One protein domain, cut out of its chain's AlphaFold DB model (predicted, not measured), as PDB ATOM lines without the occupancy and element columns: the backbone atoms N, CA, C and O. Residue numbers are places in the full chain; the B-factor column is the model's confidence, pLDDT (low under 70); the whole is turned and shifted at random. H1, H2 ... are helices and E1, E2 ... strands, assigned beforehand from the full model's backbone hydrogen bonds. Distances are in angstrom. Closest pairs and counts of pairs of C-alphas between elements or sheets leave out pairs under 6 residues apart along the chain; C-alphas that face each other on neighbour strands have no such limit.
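Overview. This is residues 9 to 132 of the 141 residues of an uncharacterized protein of Deltaproteobacteria bacterium (UniProt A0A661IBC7). A long two-stranded antiparallel ribbon, E1 with E2, has helices H1, H2 and H3 clustered at one end and the lone helix H4 crossing its other side. The printed part has 124 residues, with elements in the order E1, H1, H2, H3, E2, H4; the class is mixed. It is compact, radius of gyration of the C-alphas 15.4 A, spanning 45 by 33 by 20 A.

Along the chain. E1, residues 15 to 23, begins at C-alpha (38.317, 24.494, 22.178) and spans 26.7 A. H1 is residues 31 to 44, H2 52 to 63, H3 86 to 96, E2 100 to 108. H4, residues 116 to 130, ends at C-alpha (19.459, 30.934, 29.579).

Arrangement. Between E1 and E2, N 18 and O 105 are 2.8 A apart. H3 touches H2, closest C-alphas Phe 87 and Asp 58, 5.7 A. H4 is near E1. Every O i to N i+4 pair is within hydrogen-bond range in H1 and H2, 6 of 7 in H3, 7 of 11 in H4.

Size, cuts and confidence. The printed part has no cut. The link H2 to H3 is long. pLDDT is under 70 in 62 residues, among them 103 to 132.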
ATOM      1  N   ILE A   9      37.422  25.031  33.212       47.25
ATOM      2  CA  ILE A   9      37.918  25.377  31.870       47.25
ATOM      3  C   ILE A   9      39.033  24.375  31.528       47.25
ATOM      4  O   ILE A   9      40.029  24.320  32.255       47.25
ATOM      5  N   THR A  10      38.877  23.600  30.451       50.09
ATOM      6  CA  THR A  10      39.957  22.796  29.832       50.09
ATOM      7  C   THR A  10      40.452  23.495  28.561       50.09
ATOM      8  O   THR A  10      39.731  24.328  28.023       50.09
ATOM      9  N   ASN A  11      41.670  23.216  28.081       49.78
ATOM     10  CA  ASN A  11      42.204  23.818  26.848       49.78
ATOM     11  C   ASN A  11      42.622  22.712  25.870       49.78
ATOM     12  O   ASN A  11      43.682  22.094  26.016       49.78
ATOM     13  N   SER A  12      41.772  22.455  24.879       54.44
ATOM     14  CA  SER A  12      42.159  21.771  23.649       54.44
ATOM     15  C   SER A  12      42.713  22.809  22.667       54.44
ATOM     16  O   SER A  12      42.366  23.990  22.729       54.44
ATOM     17  N   SER A  13      43.548  22.382  21.717       56.00
ATOM     18  CA  SER A  13      44.192  23.283  20.747       56.00
ATOM     19  C   SER A  13      43.223  24.105  19.881       56.00
ATOM     20  O   SER A  13      43.682  25.003  19.183       56.00
ATOM     21  N   SER A  14      41.920  23.810  19.927       58.06
ATOM     22  CA  SER A  14      40.855  24.546  19.239       58.06
ATOM     23  C   SER A  14      39.558  24.683  20.057       58.06
ATOM     24  O   SER A  14      38.528  25.029  19.484       58.06
ATOM     25  N   SER A  15      39.541  24.371  21.366       58.97
ATOM     26  CA  SER A  15      38.317  24.494  22.178       58.97
ATOM     27  C   SER A  15      38.515  24.566  23.700       58.97
ATOM     28  O   SER A  15      39.469  24.017  24.256       58.97
ATOM     29  N   VAL A  16      37.545  25.189  24.379       63.34
ATOM     30  CA  VAL A  16      37.404  25.253  25.842       63.34
ATOM     31  C   VAL A  16      36.088  24.608  26.276       63.34
ATOM     32  O   VAL A  16      35.012  25.091  25.925       63.34
ATOM     33  N   THR A  17      36.163  23.568  27.110       64.56
ATOM     34  CA  THR A  17      34.981  23.007  27.783       64.56
ATOM     35  C   THR A  17      34.729  23.727  29.103       64.56
ATOM     36  O   THR A  17      35.605  23.754  29.972       64.56
ATOM     37  N   ILE A  18      33.517  24.261  29.263       66.50
ATOM     38  CA  ILE A  18      32.995  24.873  30.486       66.50
ATOM     39  C   ILE A  18      31.903  23.972  31.057       66.50
ATOM     40  O   ILE A  18      30.991  23.569  30.335       66.50
ATOM     41  N   VAL A  19      31.944  23.701  32.364       69.31
ATOM     42  CA  VAL A  19      30.771  23.158  33.067       69.31
ATOM     43  C   VAL A  19      30.527  23.924  34.359       69.31
ATOM     44  O   VAL A  19      31.378  23.957  35.252       69.31
ATOM     45  N   LEU A  20      29.346  24.532  34.454       72.69
ATOM     46  CA  LEU A  20      28.858  25.186  35.662       72.69
ATOM     47  C   LEU A  20      28.113  24.155  36.499       72.69
ATOM     48  O   LEU A  20      27.215  23.495  35.991       72.69
ATOM     49  N   ILE A  21      28.442  24.046  37.783       76.00
ATOM     50  CA  ILE A  21      27.729  23.184  38.737       76.00
ATOM     51  C   ILE A  21      26.970  24.062  39.732       76.00
ATOM     52  O   ILE A  21      27.469  25.114  40.134       76.00
ATOM     53  N   LYS A  22      25.786  23.622  40.156       77.12
ATOM     54  CA  LYS A  22      25.005  24.234  41.237       77.12
ATOM     55  C   LYS A  22      24.368  23.164  42.116       77.12
ATOM     56  O   LYS A  22      23.961  22.108  41.635       77.12
ATOM     57  N   LYS A  23      24.277  23.444  43.415       81.81
ATOM     58  CA  LYS A  23      23.614  22.579  44.399       81.81
ATOM     59  C   LYS A  23      22.087  22.659  44.246       81.81
ATOM     60  O   LYS A  23      21.551  23.721  43.930       81.81
ATOM     61  N   ARG A  24      21.399  21.527  44.426       81.75
ATOM     62  CA  ARG A  24      19.924  21.413  44.428       81.75
ATOM     63  C   ARG A  24      19.373  20.994  45.789       81.75
ATOM     64  O   ARG A  24      18.283  21.414  46.155       81.75
ATOM     65  N   GLN A  25      20.120  20.165  46.513       84.69
ATOM     66  CA  GLN A  25      19.795  19.654  47.844       84.69
ATOM     67  C   GLN A  25      21.095  19.264  48.572       84.69
ATOM     68  O   GLN A  25      22.151  19.132  47.950       84.69
ATOM     69  N   ASP A  26      21.050  19.109  49.897       87.56
ATOM     70  CA  ASP A  26      22.200  18.624  50.668       87.56
ATOM     71  C   ASP A  26      22.351  17.097  50.589       87.56
ATOM     72  O   ASP A  26      21.378  16.368  50.409       87.56
ATOM     73  N   PHE A  27      23.585  16.623  50.760       89.38
ATOM     74  CA  PHE A  27      23.937  15.204  50.858       89.38
ATOM     75  C   PHE A  27      24.897  14.969  52.024       89.38
ATOM     76  O   PHE A  27      25.683  15.853  52.374       89.38
ATOM     77  N   GLU A  28      24.865  13.785  52.630       93.88
ATOM     78  CA  GLU A  28      25.826  13.382  53.661       93.88
ATOM     79  C   GLU A  28      26.886  12.449  53.075       93.88
ATOM     80  O   GLU A  28      26.571  11.542  52.313       93.88
ATOM     81  N   ILE A  29      28.153  12.674  53.429       93.19
ATOM     82  CA  ILE A  29      29.262  11.812  53.007       93.19
ATOM     83  C   ILE A  29      29.354  10.679  54.028       93.19
ATOM     84  O   ILE A  29      29.919  10.851  55.107       93.19
ATOM     85  N   ASN A  30      28.745   9.545  53.692       94.44
ATOM     86  CA  ASN A  30      28.687   8.334  54.505       94.44
ATOM     87  C   ASN A  30      29.050   7.102  53.651       94.44
ATOM     88  O   ASN A  30      29.196   7.204  52.431       94.44
ATOM     89  N   ASP A  31      29.213   5.938  54.282       93.38
ATOM     90  CA  ASP A  31      29.664   4.729  53.577       93.38
ATOM     91  C   ASP A  31      28.645   4.222  52.536       93.38
ATOM     92  O   ASP A  31      29.044   3.677  51.510       93.38
ATOM     93  N   GLU A  32      27.344   4.475  52.731       94.38
ATOM     94  CA  GLU A  32      26.292   4.150  51.755       94.38
ATOM     95  C   GLU A  32      26.441   4.972  50.464       94.38
ATOM     96  O   GLU A  32      26.399   4.407  49.370       94.38
ATOM     97  N   LEU A  33      26.707   6.281  50.569       92.94
ATOM     98  CA  LEU A  33      26.983   7.137  49.413       92.94
ATOM     99  C   LEU A  33      28.247   6.679  48.668       92.94
ATOM    100  O   LEU A  33      28.260   6.666  47.439       92.94
ATOM    101  N   ILE A  34      29.291   6.270  49.398       93.44
ATOM    102  CA  ILE A  34      30.537   5.749  48.811       93.44
ATOM    103  C   ILE A  34      30.303   4.398  48.115       93.44
ATOM    104  O   ILE A  34      30.832   4.181  47.025       93.44
ATOM    105  N   GLU A  35      29.475   3.508  48.672       92.75
ATOM    106  CA  GLU A  35      29.070   2.270  47.995       92.75
ATOM    107  C   GLU A  35      28.215   2.530  46.747       92.75
ATOM    108  O   GLU A  35      28.441   1.895  45.716       92.75
ATOM    109  N   MET A  36      27.257   3.461  46.802       92.69
ATOM    110  CA  MET A  36      26.465   3.859  45.632       92.69
ATOM    111  C   MET A  36      27.356   4.438  44.530       92.69
ATOM    112  O   MET A  36      27.249   4.019  43.377       92.69
ATOM    113  N   MET A  37      28.277   5.334  44.895       90.38
ATOM    114  CA  MET A  37      29.289   5.875  43.989       90.38
ATOM    115  C   MET A  37      30.144   4.784  43.365       90.38
ATOM    116  O   MET A  37      30.380   4.821  42.160       90.38
ATOM    117  N   LYS A  38      30.594   3.800  44.153       90.44
ATOM    118  CA  LYS A  38      31.386   2.697  43.615       90.44
ATOM    119  C   LYS A  38      30.590   1.866  42.613       90.44
ATOM    120  O   LYS A  38      31.110   1.556  41.553       90.44
ATOM    121  N   ARG A  39      29.325   1.551  42.899       90.69
ATOM    122  CA  ARG A  39      28.476   0.773  41.979       90.69
ATOM    123  C   ARG A  39      28.192   1.519  40.672       90.69
ATOM    124  O   ARG A  39      28.158   0.875  39.634       90.69
ATOM    125  N   TYR A  40      28.020   2.842  40.718       88.12
ATOM    126  CA  TYR A  40      27.936   3.697  39.523       88.12
ATOM    127  C   TYR A  40      29.260   3.698  38.746       88.12
ATOM    128  O   TYR A  40      29.281   3.548  37.530       88.12
ATOM    129  N   TRP A  41      30.385   3.795  39.456       87.38
ATOM    130  CA  TRP A  41      31.716   3.795  38.853       87.38
ATOM    131  C   TRP A  41      32.053   2.464  38.165       87.38
ATOM    132  O   TRP A  41      32.484   2.460  37.015       87.38
ATOM    133  N   ASP A  42      31.770   1.343  38.829       86.38
ATOM    134  CA  ASP A  42      31.908  -0.022  38.306       86.38
ATOM    135  C   ASP A  42      30.911  -0.327  37.148       86.38
ATOM    136  O   ASP A  42      30.980  -1.407  36.561       86.38
ATOM    137  N   GLN A  43      29.972   0.582  36.831       85.50
ATOM    138  CA  GLN A  43      28.991   0.461  35.735       85.50
ATOM    139  C   GLN A  43      29.296   1.377  34.543       85.50
ATOM    140  O   GLN A  43      29.182   0.941  33.401       85.50
ATOM    141  N   GLU A  44      29.684   2.630  34.794       79.12
ATOM    142  CA  GLU A  44      29.922   3.630  33.743       79.12
ATOM    143  C   GLU A  44      31.394   3.673  33.275       79.12
ATOM    144  O   GLU A  44      31.689   4.211  32.206       79.12
ATOM    145  N   PHE A  45      32.347   3.136  34.059       75.88
ATOM    146  CA  PHE A  45      33.783   3.409  33.892       75.88
ATOM    147  C   PHE A  45      34.692   2.161  33.921       75.88
ATOM    148  O   PHE A  45      35.604   2.078  34.744       75.88
ATOM    149  N   ASP A  46      34.523   1.253  32.949       68.31
ATOM    150  CA  ASP A  46      35.272  -0.015  32.737       68.31
ATOM    151  C   ASP A  46      36.809   0.004  32.959       68.31
ATOM    152  O   ASP A  46      37.427  -1.053  33.109       68.31
ATOM    153  N   SER A  47      37.466   1.167  32.898       64.81
ATOM    154  CA  SER A  47      38.925   1.308  32.756       64.81
ATOM    155  C   SER A  47      39.647   2.078  33.870       64.81
ATOM    156  O   SER A  47      40.862   2.265  33.765       64.81
ATOM    157  N   LEU A  48      38.953   2.539  34.918       67.69
ATOM    158  CA  LEU A  48      39.530   3.434  35.936       67.69
ATOM    159  C   LEU A  48      39.316   2.932  37.371       67.69
ATOM    160  O   LEU A  48      38.203   2.613  37.772       67.69
ATOM    161  N   GLU A  49      40.388   2.907  38.165       80.31
ATOM    162  CA  GLU A  49      40.368   2.440  39.558       80.31
ATOM    163  C   GLU A  49      39.592   3.394  40.488       80.31
ATOM    164  O   GLU A  49      39.704   4.619  40.392       80.31
ATOM    165  N   PHE A  50      38.808   2.827  41.413       83.75
ATOM    166  CA  PHE A  50      37.993   3.580  42.371       83.75
ATOM    167  C   PHE A  50      38.831   4.111  43.549       83.75
ATOM    168  O   PHE A  50      39.007   3.451  44.576       83.75
ATOM    169  N   ASP A  51      39.325   5.340  43.412       87.00
ATOM    170  CA  ASP A  51      40.028   6.090  44.459       87.00
ATOM    171  C   ASP A  51      39.051   6.631  45.526       87.00
ATOM    172  O   ASP A  51      38.563   7.758  45.437       87.00
ATOM    173  N   SER A  52      38.784   5.818  46.556       86.00
ATOM    174  CA  SER A  52      37.946   6.155  47.727       86.00
ATOM    175  C   SER A  52      38.242   7.534  48.319       86.00
ATOM    176  O   SER A  52      37.324   8.289  48.645       86.00
ATOM    177  N   ASP A  53      39.519   7.848  48.524       87.25
ATOM    178  CA  ASP A  53      39.916   8.961  49.385       87.25
ATOM    179  C   ASP A  53      40.023  10.259  48.583       87.25
ATOM    180  O   ASP A  53      39.625  11.323  49.064       87.25
ATOM    181  N   GLY A  54      40.412  10.158  47.312       84.94
ATOM    182  CA  GLY A  54      40.205  11.210  46.332       84.94
ATOM    183  C   GLY A  54      38.730  11.535  46.101       84.94
ATOM    184  O   GLY A  54      38.371  12.709  46.105       84.94
ATOM    185  N   ILE A  55      37.862  10.524  45.984       87.19
ATOM    186  CA  ILE A  55      36.410  10.717  45.849       87.19
ATOM    187  C   ILE A  55      35.821  11.386  47.097       87.19
ATOM    188  O   ILE A  55      35.037  12.322  46.966       87.19
ATOM    189  N   LYS A  56      36.239  11.010  48.314       89.00
ATOM    190  CA  LYS A  56      35.845  11.721  49.550       89.00
ATOM    191  C   LYS A  56      36.292  13.189  49.549       89.00
ATOM    192  O   LYS A  56      35.544  14.049  50.014       89.00
ATOM    193  N   GLY A  57      37.470  13.491  48.998       85.44
ATOM    194  CA  GLY A  57      37.940  14.863  48.778       85.44
ATOM    195  C   GLY A  57      37.075  15.639  47.778       85.44
ATOM    196  O   GLY A  57      36.630  16.751  48.075       85.44
ATOM    197  N   ASP A  58      36.773  15.036  46.629       86.44
ATOM    198  CA  ASP A  58      35.931  15.623  45.582       86.44
ATOM    199  C   ASP A  58      34.497  15.864  46.102       86.44
ATOM    200  O   ASP A  58      33.954  16.962  45.961       86.44
ATOM    201  N   LEU A  59      33.918  14.897  46.824       88.69
ATOM    202  CA  LEU A  59      32.632  15.029  47.516       88.69
ATOM    203  C   LEU A  59      32.630  16.168  48.545       88.69
ATOM    204  O   LEU A  59      31.640  16.890  48.642       88.69
ATOM    205  N   ALA A  60      33.714  16.387  49.295       87.06
ATOM    206  CA  ALA A  60      33.800  17.509  50.234       87.06
ATOM    207  C   ALA A  60      33.812  18.871  49.507       87.06
ATOM    208  O   ALA A  60      33.151  19.819  49.945       87.06
ATOM    209  N   LEU A  61      34.486  18.963  48.355       83.12
ATOM    210  CA  LEU A  61      34.495  20.144  47.474       83.12
ATOM    211  C   LEU A  61      33.135  20.393  46.783       83.12
ATOM    212  O   LEU A  61      32.807  21.539  46.444       83.12
ATOM    213  N   LEU A  62      32.330  19.341  46.602       84.19
ATOM    214  CA  LEU A  62      30.957  19.400  46.083       84.19
ATOM    215  C   LEU A  62      29.888  19.580  47.185       84.19
ATOM    216  O   LEU A  62      28.811  20.105  46.908       84.19
ATOM    217  N   LYS A  63      30.169  19.233  48.448       85.31
ATOM    218  CA  LYS A  63      29.278  19.517  49.591       85.31
ATOM    219  C   LYS A  63      29.390  20.970  50.054       85.31
ATOM    220  O   LYS A  63      28.381  21.579  50.410       85.31
ATOM    221  N   SER A  64      30.604  21.524  49.993       82.75
ATOM    222  CA  SER A  64      30.951  22.933  50.272       82.75
ATOM    223  C   SER A  64      30.531  23.919  49.168       82.75
ATOM    224  O   SER A  64      31.038  25.037  49.092       82.75
ATOM    225  N   ILE A  65      29.608  23.518  48.291       77.50
ATOM    226  CA  ILE A  65      28.899  24.436  47.401       77.50
ATOM    227  C   ILE A  65      27.801  25.117  48.222       77.50
ATOM    228  O   ILE A  65      26.934  24.437  48.775       77.50
ATOM    229  N   ASP A  66      27.837  26.446  48.289       73.25
ATOM    230  CA  ASP A  66      26.736  27.240  48.836       73.25
ATOM    231  C   ASP A  66      25.458  27.024  48.009       73.25
ATOM    232  O   ASP A  66      25.500  26.943  46.778       73.25
ATOM    233  N   ASP A  67      24.303  26.950  48.670       69.06
ATOM    234  CA  ASP A  67      23.035  26.783  47.962       69.06
ATOM    235  C   ASP A  67      22.720  27.988  47.050       69.06
ATOM    236  O   ASP A  67      23.101  29.133  47.308       69.06
ATOM    237  N   GLY A  68      22.053  27.720  45.930       58.16
ATOM    238  CA  GLY A  68      21.719  28.709  44.908       58.16
ATOM    239  C   GLY A  68      22.877  29.156  43.999       58.16
ATOM    240  O   GLY A  68      22.588  29.706  42.928       58.16
ATOM    241  N   ILE A  69      24.139  28.912  44.371       61.16
ATOM    242  CA  ILE A  69      25.349  29.423  43.700       61.16
ATOM    243  C   ILE A  69      25.854  28.488  42.586       61.16
ATOM    244  O   ILE A  69      25.824  27.264  42.709       61.16
ATOM    245  N   TRP A  70      26.327  29.097  41.492       58.06
ATOM    246  CA  TRP A  70      26.974  28.432  40.353       58.06
ATOM    247  C   TRP A  70      28.509  28.524  40.450       58.06
ATOM    248  O   TRP A  70      29.054  29.435  41.074       58.06
ATOM    249  N   LYS A  71      29.235  27.590  39.829       58.78
ATOM    250  CA  LYS A  71      30.672  27.355  40.077       58.78
ATOM    251  C   LYS A  71      31.565  27.632  38.819       58.78
ATOM    252  O   LYS A  71      31.194  27.102  37.782       58.78
ATOM    253  N   VAL A  72      32.658  28.461  38.943       48.78
ATOM    254  CA  VAL A  72      33.977  28.821  38.203       48.78
ATOM    255  C   VAL A  72      35.441  28.248  38.585       48.78
ATOM    256  O   VAL A  72      36.081  28.908  39.403       48.78
ATOM    257  N   VAL A  73      36.017  27.095  38.140       51.66
ATOM    258  CA  VAL A  73      37.396  26.503  38.389       51.66
ATOM    259  C   VAL A  73      38.385  26.782  37.218       51.66
ATOM    260  O   VAL A  73      38.040  27.404  36.222       51.66
ATOM    261  N   SER A  74      39.585  26.174  37.276       43.06
ATOM    262  CA  SER A  74      40.353  25.697  36.117       43.06
ATOM    263  C   SER A  74      41.043  24.337  36.393       43.06
ATOM    264  O   SER A  74      41.368  24.051  37.546       43.06
ATOM    265  N   TRP A  75      41.292  23.523  35.354       46.94
ATOM    266  CA  TRP A  75      42.288  22.432  35.347       46.94
ATOM    267  C   TRP A  75      43.071  22.500  34.025       46.94
ATOM    268  O   TRP A  75      42.501  22.318  32.951       46.94
ATOM    269  N   GLY A  76      44.375  22.782  34.092       40.03
ATOM    270  CA  GLY A  76      45.219  22.954  32.906       40.03
ATOM    271  C   GLY A  76      45.953  21.676  32.495       40.03
ATOM    272  O   GLY A  76      46.704  21.115  33.290       40.03
ATOM    273  N   GLY A  77      45.796  21.264  31.237       44.25
ATOM    274  CA  GLY A  77      46.556  20.178  30.617       44.25
ATOM    275  C   GLY A  77      46.223  20.043  29.130       44.25
ATOM    276  O   GLY A  77      45.066  20.198  28.741       44.25
ATOM    277  N   GLU A  78      47.226  19.769  28.294       46.28
ATOM    278  CA  GLU A  78      46.998  19.486  26.873       46.28
ATOM    279  C   GLU A  78      46.217  18.170  26.719       46.28
ATOM    280  O   GLU A  78      46.583  17.158  27.314       46.28
ATOM    281  N   ARG A  79      45.164  18.175  25.887       53.00
ATOM    282  CA  ARG A  79      44.283  17.014  25.621       53.00
ATOM    283  C   ARG A  79      43.522  16.477  26.848       53.00
ATOM    284  O   ARG A  79      43.295  15.276  26.956       53.00
ATOM    285  N   PHE A  80      43.107  17.357  27.755       55.84
ATOM    286  CA  PHE A  80      42.269  16.999  28.903       55.84
ATOM    287  C   PHE A  80      40.767  17.112  28.568       55.84
ATOM    288  O   PHE A  80      40.236  18.222  28.466       55.84
ATOM    289  N   ASP A  81      40.076  15.974  28.423       61.09
ATOM    290  CA  ASP A  81      38.608  15.930  28.503       61.09
ATOM    291  C   ASP A  81      38.193  16.004  29.980       61.09
ATOM    292  O   ASP A  81      38.676  15.246  30.824       61.09
ATOM    293  N   VAL A  82      37.275  16.918  30.300       60.41
ATOM    294  CA  VAL A  82      36.713  17.055  31.648       60.41
ATOM    295  C   VAL A  82      36.020  15.765  32.101       60.41
ATOM    296  O   VAL A  82      36.080  15.435  33.287       60.41
ATOM    297  N   ARG A  83      35.428  15.005  31.169       62.88
ATOM    298  CA  ARG A  83      34.657  13.776  31.419       62.88
ATOM    299  C   ARG A  83      35.512  12.611  31.913       62.88
ATOM    300  O   ARG A  83      35.009  11.746  32.627       62.88
ATOM    301  N   ASP A  84      36.810  12.629  31.625       65.44
ATOM    302  CA  ASP A  84      37.771  11.646  32.137       65.44
ATOM    303  C   ASP A  84      38.354  12.019  33.509       65.44
ATOM    304  O   ASP A  84      39.081  11.233  34.118       65.44
ATOM    305  N   SER A  85      37.995  13.184  34.060       75.19
ATOM    306  CA  SER A  85      38.421  13.569  35.404       75.19
ATOM    307  C   SER A  85      37.601  12.874  36.501       75.19
ATOM    308  O   SER A  85      36.367  12.882  36.489       75.19
ATOM    309  N   ARG A  86      38.290  12.345  37.527       81.06
ATOM    310  CA  ARG A  86      37.668  11.768  38.741       81.06
ATOM    311  C   ARG A  86      36.653  12.720  39.381       81.06
ATOM    312  O   ARG A  86      35.578  12.296  39.802       81.06
ATOM    313  N   PHE A  87      36.968  14.013  39.370       79.69
ATOM    314  CA  PHE A  87      36.124  15.062  39.926       79.69
ATOM    315  C   PHE A  87      34.813  15.241  39.138       79.69
ATOM    316  O   PHE A  87      33.747  15.322  39.745       79.69
ATOM    317  N   TYR A  88      34.850  15.274  37.799       78.12
ATOM    318  CA  TYR A  88      33.624  15.373  36.992       78.12
ATOM    319  C   TYR A  88      32.776  14.105  37.080       78.12
ATOM    320  O   TYR A  88      31.558  14.193  37.192       78.12
ATOM    321  N   ARG A  89      33.400  12.924  37.111       82.00
ATOM    322  CA  ARG A  89      32.693  11.648  37.304       82.00
ATOM    323  C   ARG A  89      32.009  11.575  38.678       82.00
ATOM    324  O   ARG A  89      30.868  11.132  38.780       82.00
ATOM    325  N   THR A  90      32.651  12.125  39.712       86.88
ATOM    326  CA  THR A  90      32.053  12.328  41.046       86.88
ATOM    327  C   THR A  90      30.883  13.318  41.018       86.88
ATOM    328  O   THR A  90      29.863  13.086  41.667       86.88
ATOM    329  N   ALA A  91      30.985  14.402  40.242       84.44
ATOM    330  CA  ALA A  91      29.879  15.336  40.045       84.44
ATOM    331  C   ALA A  91      28.714  14.715  39.254       84.44
ATOM    332  O   ALA A  91      27.569  14.920  39.639       84.44
ATOM    333  N   SER A  92      28.999  13.921  38.216       83.88
ATOM    334  CA  SER A  92      28.010  13.261  37.344       83.88
ATOM    335  C   SER A  92      27.076  12.364  38.152       83.88
ATOM    336  O   SER A  92      25.864  12.555  38.116       83.88
ATOM    337  N   PHE A  93      27.635  11.506  39.015       89.94
ATOM    338  CA  PHE A  93      26.862  10.706  39.969       89.94
ATOM    339  C   PHE A  93      25.910  11.559  40.830       89.94
ATOM    340  O   PHE A  93      24.744  11.210  41.012       89.94
ATOM    341  N   LEU A  94      26.381  12.697  41.354       89.44
ATOM    342  CA  LEU A  94      25.557  13.594  42.170       89.44
ATOM    343  C   LEU A  94      24.529  14.396  41.350       89.44
ATOM    344  O   LEU A  94      23.543  14.859  41.924       89.44
ATOM    345  N   ILE A  95      24.737  14.575  40.044       86.31
ATOM    346  CA  ILE A  95      23.770  15.180  39.115       86.31
ATOM    347  C   ILE A  95      22.667  14.165  38.788       86.31
ATOM    348  O   ILE A  95      21.490  14.483  38.948       86.31
ATOM    349  N   ASP A  96      23.031  12.929  38.435       88.19
ATOM    350  CA  ASP A  96      22.087  11.837  38.154       88.19
ATOM    351  C   ASP A  96      21.248  11.468  39.393       88.19
ATOM    352  O   ASP A  96      20.049  11.206  39.290       88.19
ATOM    353  N   ALA A  97      21.845  11.529  40.588       88.00
ATOM    354  CA  ALA A  97      21.148  11.381  41.869       88.00
ATOM    355  C   ALA A  97      20.428  12.665  42.355       88.00
ATOM    356  O   ALA A  97      19.880  12.692  43.459       88.00
ATOM    357  N   GLY A  98      20.415  13.741  41.558       85.38
ATOM    358  CA  GLY A  98      19.635  14.961  41.803       85.38
ATOM    359  C   GLY A  98      20.147  15.894  42.910       85.38
ATOM    360  O   GLY A  98      19.482  16.876  43.236       85.38
ATOM    361  N   PHE A  99      21.319  15.629  43.497       85.38
ATOM    362  CA  PHE A  99      21.951  16.512  44.488       85.38
ATOM    363  C   PHE A  99      22.505  17.800  43.868       85.38
ATOM    364  O   PHE A  99      22.493  18.862  44.501       85.38
ATOM    365  N   LEU A 100      22.958  17.707  42.620       85.06
ATOM    366  CA  LEU A 100      23.520  18.797  41.833       85.06
ATOM    367  C   LEU A 100      22.730  19.001  40.529       85.06
ATOM    368  O   LEU A 100      21.880  18.207  40.143       85.06
ATOM    369  N   THR A 101      23.027  20.096  39.841       82.12
ATOM    370  CA  THR A 101      22.614  20.382  38.463       82.12
ATOM    371  C   THR A 101      23.820  20.955  37.731       82.12
ATOM    372  O   THR A 101      24.612  21.677  38.344       82.12
ATOM    373  N   GLU A 102      23.950  20.672  36.437       78.69
ATOM    374  CA  GLU A 102      24.994  21.269  35.601       78.69
ATOM    375  C   GLU A 102      24.444  22.106  34.441       78.69
ATOM    376  O   GLU A 102      23.276  21.987  34.069       78.69
ATOM    377  N   ILE A 103      25.318  22.943  33.881       69.25
ATOM    378  CA  ILE A 103      25.231  23.501  32.529       69.25
ATOM    379  C   ILE A 103      26.569  23.185  31.855       69.25
ATOM    380  O   ILE A 103      27.597  23.719  32.273       69.25
ATOM    381  N   TYR A 104      26.554  22.322  30.841       68.25
ATOM    382  CA  TYR A 104      27.715  21.964  30.020       68.25
ATOM    383  C   TYR A 104      27.741  22.817  28.744       68.25
ATOM    384  O   TYR A 104      26.712  22.965  28.088       68.25
ATOM    385  N   HIS A 105      28.905  23.344  28.360       63.94
ATOM    386  CA  HIS A 105      29.089  24.062  27.098       63.94
ATOM    387  C   HIS A 105      30.524  23.901  26.567       63.94
ATOM    388  O   HIS A 105      31.485  23.983  27.330       63.94
ATOM    389  N   ASN A 106      30.683  23.686  25.260       63.97
ATOM    390  CA  ASN A 106      31.984  23.625  24.587       63.97
ATOM    391  C   ASN A 106      32.130  24.840  23.660       63.97
ATOM    392  O   ASN A 106      31.231  25.130  22.877       63.97
ATOM    393  N   VAL A 107      33.253  25.549  23.757       62.25
ATOM    394  CA  VAL A 107      33.524  26.793  23.026       62.25
ATOM    395  C   VAL A 107      34.700  26.560  22.085       62.25
ATOM    396  O   VAL A 107      35.847  26.543  22.530       62.25
ATOM    397  N   GLU A 108      34.431  26.379  20.795       61.34
ATOM    398  CA  GLU A 108      35.471  26.250  19.765       61.34
ATOM    399  C   GLU A 108      36.073  27.618  19.382       61.34
ATOM    400  O   GLU A 108      35.393  28.647  19.428       61.34
ATOM    401  N   TYR A 109      37.361  27.642  19.021       63.53
ATOM    402  CA  TYR A 109      38.086  28.839  18.576       63.53
ATOM    403  C   TYR A 109      39.257  28.504  17.638       63.53
ATOM    404  O   TYR A 109      39.940  27.497  17.817       63.53
ATOM    405  N   ASP A 110      39.533  29.396  16.681       55.72
ATOM    406  CA  ASP A 110      40.684  29.287  15.767       55.72
ATOM    407  C   ASP A 110      42.020  29.720  16.410       55.72
ATOM    408  O   ASP A 110      43.063  29.143  16.111       55.72
ATOM    409  N   ASP A 111      42.005  30.717  17.306       50.12
ATOM    410  CA  ASP A 111      43.209  31.305  17.918       50.12
ATOM    411  C   ASP A 111      43.196  31.164  19.448       50.12
ATOM    412  O   ASP A 111      42.326  31.686  20.147       50.12
ATOM    413  N   SER A 112      44.200  30.469  19.987       51.53
ATOM    414  CA  SER A 112      44.335  30.196  21.423       51.53
ATOM    415  C   SER A 112      44.971  31.359  22.217       51.53
ATOM    416  O   SER A 112      45.469  32.339  21.667       51.53
ATOM    417  N   TYR A 113      44.954  31.244  23.552       45.41
ATOM    418  CA  TYR A 113      45.468  32.180  24.577       45.41
ATOM    419  C   TYR A 113      44.622  33.416  24.941       45.41
ATOM    420  O   TYR A 113      44.379  33.610  26.131       45.41
ATOM    421  N   TYR A 114      44.146  34.246  24.007       42.44
ATOM    422  CA  TYR A 114      43.522  35.540  24.381       42.44
ATOM    423  C   TYR A 114      42.081  35.469  24.931       42.44
ATOM    424  O   TYR A 114      41.560  36.468  25.428       42.44
ATOM    425  N   LEU A 115      41.421  34.309  24.866       48.56
ATOM    426  CA  LEU A 115      40.007  34.167  25.238       48.56
ATOM    427  C   LEU A 115      39.739  34.033  26.749       48.56
ATOM    428  O   LEU A 115      38.655  34.411  27.192       48.56
ATOM    429  N   LEU A 116      40.695  33.540  27.547       48.06
ATOM    430  CA  LEU A 116      40.460  33.084  28.932       48.06
ATOM    431  C   LEU A 116      39.825  34.128  29.871       48.06
ATOM    432  O   LEU A 116      38.932  33.782  30.643       48.06
ATOM    433  N   GLU A 117      40.239  35.395  29.810       44.06
ATOM    434  CA  GLU A 117      39.640  36.455  30.641       44.06
ATOM    435  C   GLU A 117      38.288  36.943  30.100       44.06
ATOM    436  O   GLU A 117      37.414  37.327  30.875       44.06
ATOM    437  N   LYS A 118      38.089  36.921  28.775       41.50
ATOM    438  CA  LYS A 118      36.933  37.564  28.128       41.50
ATOM    439  C   LYS A 118      35.727  36.633  27.971       41.50
ATOM    440  O   LYS A 118      34.589  37.062  28.147       41.50
ATOM    441  N   VAL A 119      35.976  35.340  27.746       50.09
ATOM    442  CA  VAL A 119      34.974  34.261  27.856       50.09
ATOM    443  C   VAL A 119      34.319  34.269  29.244       50.09
ATOM    444  O   VAL A 119      33.107  34.096  29.362       50.09
ATOM    445  N   ASN A 120      35.105  34.551  30.288       53.97
ATOM    446  CA  ASN A 120      34.703  34.461  31.693       53.97
ATOM    447  C   ASN A 120      33.610  35.447  32.153       53.97
ATOM    448  O   ASN A 120      33.156  35.332  33.288       53.97
ATOM    449  N   GLN A 121      33.166  36.403  31.328       53.38
ATOM    450  CA  GLN A 121      32.027  37.268  31.677       53.38
ATOM    451  C   GLN A 121      30.901  37.215  30.644       53.38
ATOM    452  O   GLN A 121      29.761  36.954  31.030       53.38
ATOM    453  N   ASP A 122      31.186  37.368  29.349       55.12
ATOM    454  CA  ASP A 122      30.127  37.409  28.327       55.12
ATOM    455  C   ASP A 122      29.434  36.047  28.133       55.12
ATOM    456  O   ASP A 122      28.224  35.996  27.912       55.12
ATOM    457  N   ILE A 123      30.177  34.936  28.232       57.88
ATOM    458  CA  ILE A 123      29.606  33.583  28.121       57.88
ATOM    459  C   ILE A 123      29.016  33.134  29.460       57.88
ATOM    460  O   ILE A 123      27.914  32.593  29.464       57.88
ATOM    461  N   LEU A 124      29.653  33.439  30.599       59.47
ATOM    462  CA  LEU A 124      29.046  33.147  31.906       59.47
ATOM    463  C   LEU A 124      27.715  33.882  32.105       59.47
ATOM    464  O   LEU A 124      26.774  33.276  32.601       59.47
ATOM    465  N   SER A 125      27.595  35.139  31.668       62.62
ATOM    466  CA  SER A 125      26.328  35.882  31.764       62.62
ATOM    467  C   SER A 125      25.228  35.204  30.942       62.62
ATOM    468  O   SER A 125      24.177  34.890  31.490       62.62
ATOM    469  N   LYS A 126      25.500  34.852  29.677       62.84
ATOM    470  CA  LYS A 126      24.535  34.164  28.798       62.84
ATOM    471  C   LYS A 126      24.138  32.772  29.295       62.84
ATOM    472  O   LYS A 126      22.965  32.418  29.237       62.84
ATOM    473  N   LEU A 127      25.093  31.985  29.799       60.94
ATOM    474  CA  LEU A 127      24.805  30.665  30.376       60.94
ATOM    475  C   LEU A 127      23.959  30.781  31.655       60.94
ATOM    476  O   LEU A 127      23.111  29.929  31.900       60.94
ATOM    477  N   LEU A 128      24.149  31.838  32.451       63.34
ATOM    478  CA  LEU A 128      23.347  32.107  33.650       63.34
ATOM    479  C   LEU A 128      21.966  32.709  33.340       63.34
ATOM    480  O   LEU A 128      21.043  32.503  34.124       63.34
ATOM    481  N   GLU A 129      21.820  33.429  32.225       63.06
ATOM    482  CA  GLU A 129      20.542  33.957  31.731       63.06
ATOM    483  C   GLU A 129      19.671  32.835  31.141       63.06
ATOM    484  O   GLU A 129      18.541  32.647  31.586       63.06
ATOM    485  N   ASN A 130      20.207  32.026  30.220       55.12
ATOM    486  CA  ASN A 130      19.459  30.934  29.579       55.12
ATOM    487  C   ASN A 130      19.274  29.716  30.512       55.12
ATOM    488  O   ASN A 130      18.242  29.043  30.499       55.12
ATOM    489  N   GLY A 131      20.268  29.428  31.359       51.16
ATOM    490  CA  GLY A 131      20.291  28.246  32.226       51.16
ATOM    491  C   GLY A 131      19.308  28.264  33.404       51.16
ATOM    492  O   GLY A 131      19.164  27.242  34.078       51.16
ATOM    493  N   GLU A 132      18.623  29.384  33.667       49.31
ATOM    494  CA  GLU A 132      17.481  29.417  34.597       49.31
ATOM    495  C   GLU A 132      16.144  29.022  33.910       49.31
ATOM    496  O   GLU A 132      15.192  28.718  34.628       49.31
TER     497      GLU A 132